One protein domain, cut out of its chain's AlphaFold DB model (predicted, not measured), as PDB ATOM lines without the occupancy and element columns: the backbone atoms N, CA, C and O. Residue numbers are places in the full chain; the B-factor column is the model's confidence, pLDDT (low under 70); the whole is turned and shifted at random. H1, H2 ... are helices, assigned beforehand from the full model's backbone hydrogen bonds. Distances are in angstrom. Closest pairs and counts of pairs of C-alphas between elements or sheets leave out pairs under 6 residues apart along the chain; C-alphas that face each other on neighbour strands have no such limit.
ATOM      1  N   ASP A 289       7.892  19.676 -30.119       71.12
ATOM      2  CA  ASP A 289       8.239  19.516 -28.703       71.12
ATOM      3  C   ASP A 289       7.223  20.184 -27.770       71.12
ATOM      4  O   ASP A 289       6.797  19.582 -26.788       71.12
ATOM      5  N   ILE A 290       6.748  21.389 -28.113       77.62
ATOM      6  CA  ILE A 290       5.727  22.105 -27.326       77.62
ATOM      7  C   ILE A 290       4.398  21.331 -27.304       77.62
ATOM      8  O   ILE A 290       3.714  21.295 -26.279       77.62
ATOM      9  N   PHE A 291       4.021  20.686 -28.413       68.69
ATOM     10  CA  PHE A 291       2.784  19.907 -28.492       68.69
ATOM     11  C   PHE A 291       2.892  18.582 -27.724       68.69
ATOM     12  O   PHE A 291       1.973  18.221 -26.986       68.69
ATOM     13  N   LEU A 292       4.032  17.892 -27.828       71.69
ATOM     14  CA  LEU A 292       4.310  16.676 -27.060       71.69
ATOM     15  C   LEU A 292       4.427  16.961 -25.556       71.69
ATOM     16  O   LEU A 292       3.875  16.210 -24.752       71.69
ATOM     17  N   GLN A 293       5.058  18.074 -25.164       82.62
ATOM     18  CA  GLN A 293       5.101  18.521 -23.772       82.62
ATOM     19  C   GLN A 293       3.693  18.832 -23.246       82.62
ATOM     20  O   GLN A 293       3.334  18.360 -22.168       82.62
ATOM     21  N   PHE A 294       2.864  19.544 -24.020       82.94
ATOM     22  CA  PHE A 294       1.468  19.801 -23.654       82.94
ATOM     23  C   PHE A 294       0.669  18.503 -23.461       82.94
ATOM     24  O   PHE A 294      -0.052  18.375 -22.472       82.94
ATOM     25  N   ILE A 295       0.819  17.517 -24.357       79.06
ATOM     26  CA  ILE A 295       0.188  16.196 -24.203       79.06
ATOM     27  C   ILE A 295       0.678  15.506 -22.925       79.06
ATOM     28  O   ILE A 295      -0.138  14.987 -22.166       79.06
ATOM     29  N   ASN A 296       1.985  15.516 -22.655       78.25
ATOM     30  CA  ASN A 296       2.557  14.855 -21.483       78.25
ATOM     31  C   ASN A 296       2.077  15.490 -20.162       78.25
ATOM     32  O   ASN A 296       1.664  14.781 -19.239       78.25
ATOM     33  N   GLU A 297       2.050  16.823 -20.082       82.25
ATOM     34  CA  GLU A 297       1.507  17.551 -18.928       82.25
ATOM     35  C   GLU A 297      -0.006  17.324 -18.768       82.25
ATOM     36  O   GLU A 297      -0.478  17.091 -17.653       82.25
ATOM     37  N   PHE A 298      -0.768  17.294 -19.868       83.44
ATOM     38  CA  PHE A 298      -2.204  16.995 -19.857       83.44
ATOM     39  C   PHE A 298      -2.495  15.562 -19.377       83.44
ATOM     40  O   PHE A 298      -3.352  15.360 -18.515       83.44
ATOM     41  N   CYS A 299      -1.757  14.564 -19.870       81.75
ATOM     42  CA  CYS A 299      -1.869  13.171 -19.428       81.75
ATOM     43  C   CYS A 299      -1.470  13.001 -17.953       81.75
ATOM     44  O   CYS A 299      -2.178  12.333 -17.196       81.75
ATOM     45  N   SER A 300      -0.390  13.656 -17.519       81.06
ATOM     46  CA  SER A 300       0.056  13.662 -16.118       81.06
ATOM     47  C   SER A 300      -0.991  14.290 -15.192       81.06
ATOM     48  O   SER A 300      -1.309  13.738 -14.136       81.06
ATOM     49  N   PHE A 301      -1.597  15.400 -15.619       86.69
ATOM     50  CA  PHE A 301      -2.696  16.053 -14.912       86.69
ATOM     51  C   PHE A 301      -3.918  15.133 -14.772       86.69
ATOM     52  O   PHE A 301      -4.431  14.954 -13.665       86.69
ATOM     53  N   TRP A 302      -4.364  14.496 -15.861       85.88
ATOM     54  CA  TRP A 302      -5.502  13.571 -15.817       85.88
ATOM     55  C   TRP A 302      -5.229  12.329 -14.971       85.88
ATOM     56  O   TRP A 302      -6.112  11.918 -14.219       85.88
ATOM     57  N   SER A 303      -4.012  11.781 -15.011       81.38
ATOM     58  CA  SER A 303      -3.585  10.699 -14.113       81.38
ATOM     59  C   SER A 303      -3.726  11.103 -12.637       81.38
ATOM     60  O   SER A 303      -4.325  10.375 -11.838       81.38
ATOM     61  N   GLY A 304      -3.283  12.317 -12.282       87.94
ATOM     62  CA  GLY A 304      -3.462  12.888 -10.946       87.94
ATOM     63  C   GLY A 304      -4.934  13.068 -10.548       87.94
ATOM     64  O   GLY A 304      -5.323  12.677  -9.447       87.94
ATOM     65  N   VAL A 305      -5.778  13.590 -11.448       82.38
ATOM     66  CA  VAL A 305      -7.227  13.758 -11.213       82.38
ATOM     67  C   VAL A 305      -7.937  12.413 -11.034       82.38
ATOM     68  O   VAL A 305      -8.783  12.286 -10.148       82.38
ATOM     69  N   ILE A 306      -7.586  11.397 -11.827       82.44
ATOM     70  CA  ILE A 306      -8.152  10.044 -11.723       82.44
ATOM     71  C   ILE A 306      -7.721   9.383 -10.409       82.44
ATOM     72  O   ILE A 306      -8.564   8.834  -9.702       82.44
ATOM     73  N   SER A 307      -6.445   9.503 -10.030       84.00
ATOM     74  CA  SER A 307      -5.909   8.943  -8.780       84.00
ATOM     75  C   SER A 307      -6.516   9.609  -7.538       84.00
ATOM     76  O   SER A 307      -6.964   8.925  -6.616       84.00
ATOM     77  N   ALA A 308      -6.626  10.943  -7.533       81.06
ATOM     78  CA  ALA A 308      -7.323  11.686  -6.483       81.06
ATOM     79  C   ALA A 308      -8.824  11.345  -6.442       81.06
ATOM     80  O   ALA A 308      -9.404  11.200  -5.366       81.06
ATOM     81  N   GLY A 309      -9.446  11.151  -7.610       84.94
ATOM     82  CA  GLY A 309     -10.818  10.672  -7.741       84.94
ATOM     83  C   GLY A 309     -11.016   9.289  -7.119       84.94
ATOM     84  O   GLY A 309     -11.951   9.107  -6.344       84.94
ATOM     85  N   ALA A 310     -10.120   8.335  -7.385       76.62
ATOM     86  CA  ALA A 310     -10.157   6.996  -6.798       76.62
ATOM     87  C   ALA A 310     -10.008   7.031  -5.265       76.62
ATOM     88  O   ALA A 310     -10.792   6.398  -4.555       76.62
ATOM     89  N   ALA A 311      -9.085   7.845  -4.741       79.50
ATOM     90  CA  ALA A 311      -8.940   8.060  -3.299       79.50
ATOM     91  C   ALA A 311     -10.208   8.682  -2.671       79.50
ATOM     92  O   ALA A 311     -10.676   8.234  -1.623       79.50
ATOM     93  N   MET A 312     -10.828   9.666  -3.335       78.69
ATOM     94  CA  MET A 312     -12.104  10.242  -2.887       78.69
ATOM     95  C   MET A 312     -13.282   9.266  -3.003       78.69
ATOM     96  O   MET A 312     -14.188   9.321  -2.173       78.69
ATOM     97  N   ALA A 313     -13.284   8.360  -3.984       75.31
ATOM     98  CA  ALA A 313     -14.312   7.330  -4.134       75.31
ATOM     99  C   ALA A 313     -14.290   6.313  -2.982       75.31
ATOM    100  O   ALA A 313     -15.350   5.842  -2.577       75.31
ATOM    101  N   ALA A 314     -13.112   6.024  -2.417       76.81
ATOM    102  CA  ALA A 314     -12.979   5.204  -1.212       76.81
ATOM    103  C   ALA A 314     -13.484   5.918   0.063       76.81
ATOM    104  O   ALA A 314     -13.965   5.262   0.983       76.81
ATOM    105  N   ALA A 315     -13.406   7.254   0.114       78.50
ATOM    106  CA  ALA A 315     -13.783   8.055   1.285       78.50
ATOM    107  C   ALA A 315     -15.230   8.597   1.266       78.50
ATOM    108  O   ALA A 315     -15.778   8.940   2.312       78.50
ATOM    109  N   CYS A 316     -15.861   8.715   0.093       84.25
ATOM    110  CA  CYS A 316     -17.178   9.339  -0.075       84.25
ATOM    111  C   CYS A 316     -18.254   8.350  -0.528       84.25
ATOM    112  O   CYS A 316     -18.007   7.453  -1.328       84.25
ATOM    113  N   SER A 317     -19.512   8.588  -0.132       89.44
ATOM    114  CA  SER A 317     -20.630   7.811  -0.687       89.44
ATOM    115  C   SER A 317     -20.671   7.922  -2.220       89.44
ATOM    116  O   SER A 317     -20.548   9.019  -2.781       89.44
ATOM    117  N   ALA A 318     -20.920   6.799  -2.902       81.75
ATOM    118  CA  ALA A 318     -20.916   6.703  -4.368       81.75
ATOM    119  C   ALA A 318     -21.816   7.749  -5.066       81.75
ATOM    120  O   ALA A 318     -21.569   8.156  -6.203       81.75
ATOM    121  N   ARG A 319     -22.856   8.233  -4.371       82.88
ATOM    122  CA  ARG A 319     -23.791   9.255  -4.863       82.88
ATOM    123  C   ARG A 319     -23.188  10.664  -4.892       82.88
ATOM    124  O   ARG A 319     -23.537  11.442  -5.781       82.88
ATOM    125  N   SER A 320     -22.302  10.983  -3.949       83.69
ATOM    126  CA  SER A 320     -21.533  12.234  -3.933       83.69
ATOM    127  C   SER A 320     -20.400  12.178  -4.953       83.69
ATOM    128  O   SER A 320     -20.270  13.102  -5.755       83.69
ATOM    129  N   PHE A 321     -19.666  11.058  -5.001       86.75
ATOM    130  CA  PHE A 321     -18.589  10.847  -5.971       86.75
ATOM    131  C   PHE A 321     -19.077  11.003  -7.420       86.75
ATOM    132  O   PHE A 321     -18.541  11.819  -8.163       86.75
ATOM    133  N   ARG A 322     -20.181  10.337  -7.802       84.19
ATOM    134  CA  ARG A 322     -20.754  10.445  -9.160       84.19
ATOM    135  C   ARG A 322     -21.139  11.879  -9.553       84.19
ATOM    136  O   ARG A 322     -21.074  12.219 -10.731       84.19
ATOM    137  N   ARG A 323     -21.545  12.723  -8.595       86.44
ATOM    138  CA  ARG A 323     -21.861  14.143  -8.850       86.44
ATOM    139  C   ARG A 323     -20.601  14.990  -9.013       86.44
ATOM    140  O   ARG A 323     -20.565  15.814  -9.921       86.44
ATOM    141  N   LEU A 324     -19.593  14.773  -8.167       86.38
ATOM    142  CA  LEU A 324     -18.307  15.468  -8.253       86.38
ATOM    143  C   LEU A 324     -17.578  15.119  -9.557       86.38
ATOM    144  O   LEU A 324     -17.162  16.018 -10.274       86.38
ATOM    145  N   PHE A 325     -17.516  13.831  -9.905       86.62
ATOM    146  CA  PHE A 325     -16.910  13.346 -11.146       86.62
ATOM    147  C   PHE A 325     -17.576  13.963 -12.386       86.62
ATOM    148  O   PHE A 325     -16.902  14.586 -13.197       86.62
ATOM    149  N   MET A 326     -18.912  13.908 -12.481       87.88
ATOM    150  CA  MET A 326     -19.659  14.551 -13.574       87.88
ATOM    151  C   MET A 326     -19.419  16.067 -13.653       87.88
ATOM    152  O   MET A 326     -19.326  16.615 -14.749       87.88
ATOM    153  N   PHE A 327     -19.305  16.754 -12.510       90.25
ATOM    154  CA  PHE A 327     -18.990  18.183 -12.482       90.25
ATOM    155  C   PHE A 327     -17.570  18.471 -12.990       90.25
ATOM    156  O   PHE A 327     -17.401  19.378 -13.800       90.25
ATOM    157  N   LEU A 328     -16.572  17.686 -12.568       87.25
ATOM    158  CA  LEU A 328     -15.187  17.817 -13.030       87.25
ATOM    159  C   LEU A 328     -15.079  17.541 -14.536       87.25
ATOM    160  O   LEU A 328     -14.525  18.366 -15.253       87.25
ATOM    161  N   CYS A 329     -15.679  16.457 -15.040       86.75
ATOM    162  CA  CYS A 329     -15.707  16.159 -16.476       86.75
ATOM    163  C   CYS A 329     -16.330  17.302 -17.292       86.75
ATOM    164  O   CYS A 329     -15.761  17.710 -18.299       86.75
ATOM    165  N   LEU A 330     -17.463  17.865 -16.855       88.81
ATOM    166  CA  LEU A 330     -18.084  19.007 -17.537       88.81
ATOM    167  C   LEU A 330     -17.215  20.270 -17.466       88.81
ATOM    168  O   LEU A 330     -17.054  20.957 -18.475       88.81
ATOM    169  N   PHE A 331     -16.633  20.568 -16.301       88.38
ATOM    170  CA  PHE A 331     -15.761  21.726 -16.112       88.38
ATOM    171  C   PHE A 331     -14.520  21.651 -17.012       88.38
ATOM    172  O   PHE A 331     -14.231  22.612 -17.726       88.38
ATOM    173  N   PHE A 332     -13.833  20.504 -17.042       81.94
ATOM    174  CA  PHE A 332     -12.655  20.313 -17.885       81.94
ATOM    175  C   PHE A 332     -12.995  20.249 -19.373       81.94
ATOM    176  O   PHE A 332     -12.285  20.872 -20.153       81.94
ATOM    177  N   SER A 333     -14.106  19.632 -19.787       82.19
ATOM    178  CA  SER A 333     -14.551  19.700 -21.190       82.19
ATOM    179  C   SER A 333     -14.808  21.141 -21.645       82.19
ATOM    180  O   SER A 333     -14.375  21.532 -22.727       82.19
ATOM    181  N   CYS A 334     -15.440  21.975 -20.808       81.12
ATOM    182  CA  CYS A 334     -15.611  23.400 -21.104       81.12
ATOM    183  C   CYS A 334     -14.283  24.179 -21.105       81.12
ATOM    184  O   CYS A 334     -14.113  25.085 -21.922       81.12
ATOM    185  N   PHE A 335     -13.346  23.843 -20.212       82.62
ATOM    186  CA  PHE A 335     -12.025  24.470 -20.161       82.62
ATOM    187  C   PHE A 335     -11.184  24.119 -21.396       82.62
ATOM    188  O   PHE A 335     -10.704  25.024 -22.075       82.62
ATOM    189  N   SER A 336     -11.085  22.833 -21.747       80.38
ATOM    190  CA  SER A 336     -10.364  22.346 -22.927       80.38
ATOM    191  C   SER A 336     -10.950  22.901 -24.224       80.38
ATOM    192  O   SER A 336     -10.201  23.407 -25.054       80.38
ATOM    193  N   ALA A 337     -12.281  22.907 -24.384       75.88
ATOM    194  CA  ALA A 337     -12.923  23.513 -25.553       75.88
ATOM    195  C   ALA A 337     -12.583  25.008 -25.693       75.88
ATOM    196  O   ALA A 337     -12.329  25.490 -26.798       75.88
ATOM    197  N   ARG A 338     -12.515  25.742 -24.572       74.69
ATOM    198  CA  ARG A 338     -12.111  27.155 -24.568       74.69
ATOM    199  C   ARG A 338     -10.623  27.332 -24.878       74.69
ATOM    200  O   ARG A 338     -10.301  28.207 -25.671       74.69
ATOM    201  N   ALA A 339      -9.749  26.506 -24.301       68.56
ATOM    202  CA  ALA A 339      -8.306  26.540 -24.537       68.56
ATOM    203  C   ALA A 339      -7.965  26.251 -26.010       68.56
ATOM    204  O   ALA A 339      -7.235  27.024 -26.632       68.56
ATOM    205  N   ILE A 340      -8.575  25.210 -26.592       74.25
ATOM    206  CA  ILE A 340      -8.454  24.863 -28.015       74.25
ATOM    207  C   ILE A 340      -8.973  26.014 -28.883       74.25
ATOM    208  O   ILE A 340      -8.264  26.459 -29.781       74.25
ATOM    209  N   SER A 341     -10.157  26.561 -28.581       66.94
ATOM    210  CA  SER A 341     -10.715  27.704 -29.315       66.94
ATOM    211  C   SER A 341      -9.785  28.927 -29.294       66.94
ATOM    212  O   SER A 341      -9.545  29.507 -30.350       66.94
ATOM    213  N   SER A 342      -9.198  29.273 -28.138       66.12
ATOM    214  CA  SER A 342      -8.228  30.377 -28.031       66.12
ATOM    215  C   SER A 342      -6.885  30.092 -28.712       66.12
ATOM    216  O   SER A 342      -6.268  31.008 -29.261       66.12
ATOM    217  N   GLY A 343      -6.433  28.835 -28.706       67.56
ATOM    218  CA  GLY A 343      -5.224  28.413 -29.410       67.56
ATOM    219  C   GLY A 343      -5.401  28.540 -30.921       67.56
ATOM    220  O   GLY A 343      -4.646  29.258 -31.569       67.56
ATOM    221  N   VAL A 344      -6.454  27.925 -31.469       60.75
ATOM    222  CA  VAL A 344      -6.763  27.941 -32.910       60.75
ATOM    223  C   VAL A 344      -6.934  29.370 -33.436       60.75
ATOM    224  O   VAL A 344      -6.357  29.696 -34.471       60.75
ATOM    225  N   SER A 345      -7.627  30.260 -32.711       50.00
ATOM    226  CA  SER A 345      -7.740  31.668 -33.124       50.00
ATOM    227  C   SER A 345      -6.396  32.410 -33.124       50.00
ATOM    228  O   SER A 345      -6.165  33.254 -33.986       50.00
ATOM    229  N   SER A 346      -5.491  32.079 -32.196       48.00
ATOM    230  CA  SER A 346      -4.157  32.693 -32.125       48.00
ATOM    231  C   SER A 346      -3.240  32.195 -33.251       48.00
ATOM    232  O   SER A 346      -2.544  32.990 -33.879       48.00
ATOM    233  N   PHE A 347      -3.288  30.895 -33.570       46.59
ATOM    234  CA  PHE A 347      -2.542  30.320 -34.695       46.59
ATOM    235  C   PHE A 347      -3.058  30.802 -36.059       46.59
ATOM    236  O   PHE A 347      -2.248  31.081 -36.942       46.59
ATOM    237  N   ALA A 348      -4.376  30.967 -36.224       47.44
ATOM    238  CA  ALA A 348      -4.961  31.522 -37.445       47.44
ATOM    239  C   ALA A 348      -4.518  32.977 -37.697       47.44
ATOM    240  O   ALA A 348      -4.171  33.327 -38.824       47.44
ATOM    241  N   GLY A 349      -4.461  33.808 -36.647       48.12
ATOM    242  CA  GLY A 349      -3.976  35.190 -36.745       48.12
ATOM    243  C   GLY A 349      -2.504  35.289 -37.165       48.12
ATOM    244  O   GLY A 349      -2.168  36.078 -38.048       48.12
ATOM    245  N   LEU A 350      -1.639  34.445 -36.592       47.66
ATOM    246  CA  LEU A 350      -0.213  34.399 -36.941       47.66
ATOM    247  C   LEU A 350       0.017  33.911 -38.381       47.66
ATOM    248  O   LEU A 350       0.785  34.527 -39.116       47.66
TER     249      LEU A 350
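AT A GLANCE: This is residues 289 to 350 of the 480 residues of an uncharacterized protein of Colocasia esculenta (UniProt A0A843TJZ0). Two long helices, H1 and H2, make a hairpin shaped like a narrow V: they are joined by a tight turn at one end, touch near it, and spread apart toward their free ends. H2 is the longer and reaches past the beginning of H1. The printed part has 62 residues, all helix in class, with no named strand. It is a loose rod, spanning 49 by 22 by 7 A, with a radius of gyration of the C-alphas of 15.3 A.

IN THESE COORDINATES: H1, residues 289 to 315, begins at C-alpha 289 (8.239, 19.516, -28.703) and is 38.9 A long. H2, residues 318 to 350, is 47.5 A long and ends at C-alpha 350 (-0.213, 34.399, -36.941).

HOW THE PARTS SIT: H1 and H2 form a helical hairpin, running opposite ways at a shallow tilt of 12 degrees. They touch through residues 309 to 313 of H1 and 321 to 325 of H2 alone; the closest C-alphas, of Ala 313 and Phe 321, are 5.8 A apart. Every O i to N i+4 pair in H1 is within hydrogen-bond range, and 28 of 29 in H2.

THE WHOLE: The C-alphas farthest apart, of Ser 317 and Leu 350, are 49.4 A apart. Residues 289 to 304 and 329 to 350 stand free. The printed part has no cut, and its one link is tight. Mean pLDDT of the printed part is 77.3; residues 291, 339 and 341 to 350 are under 70.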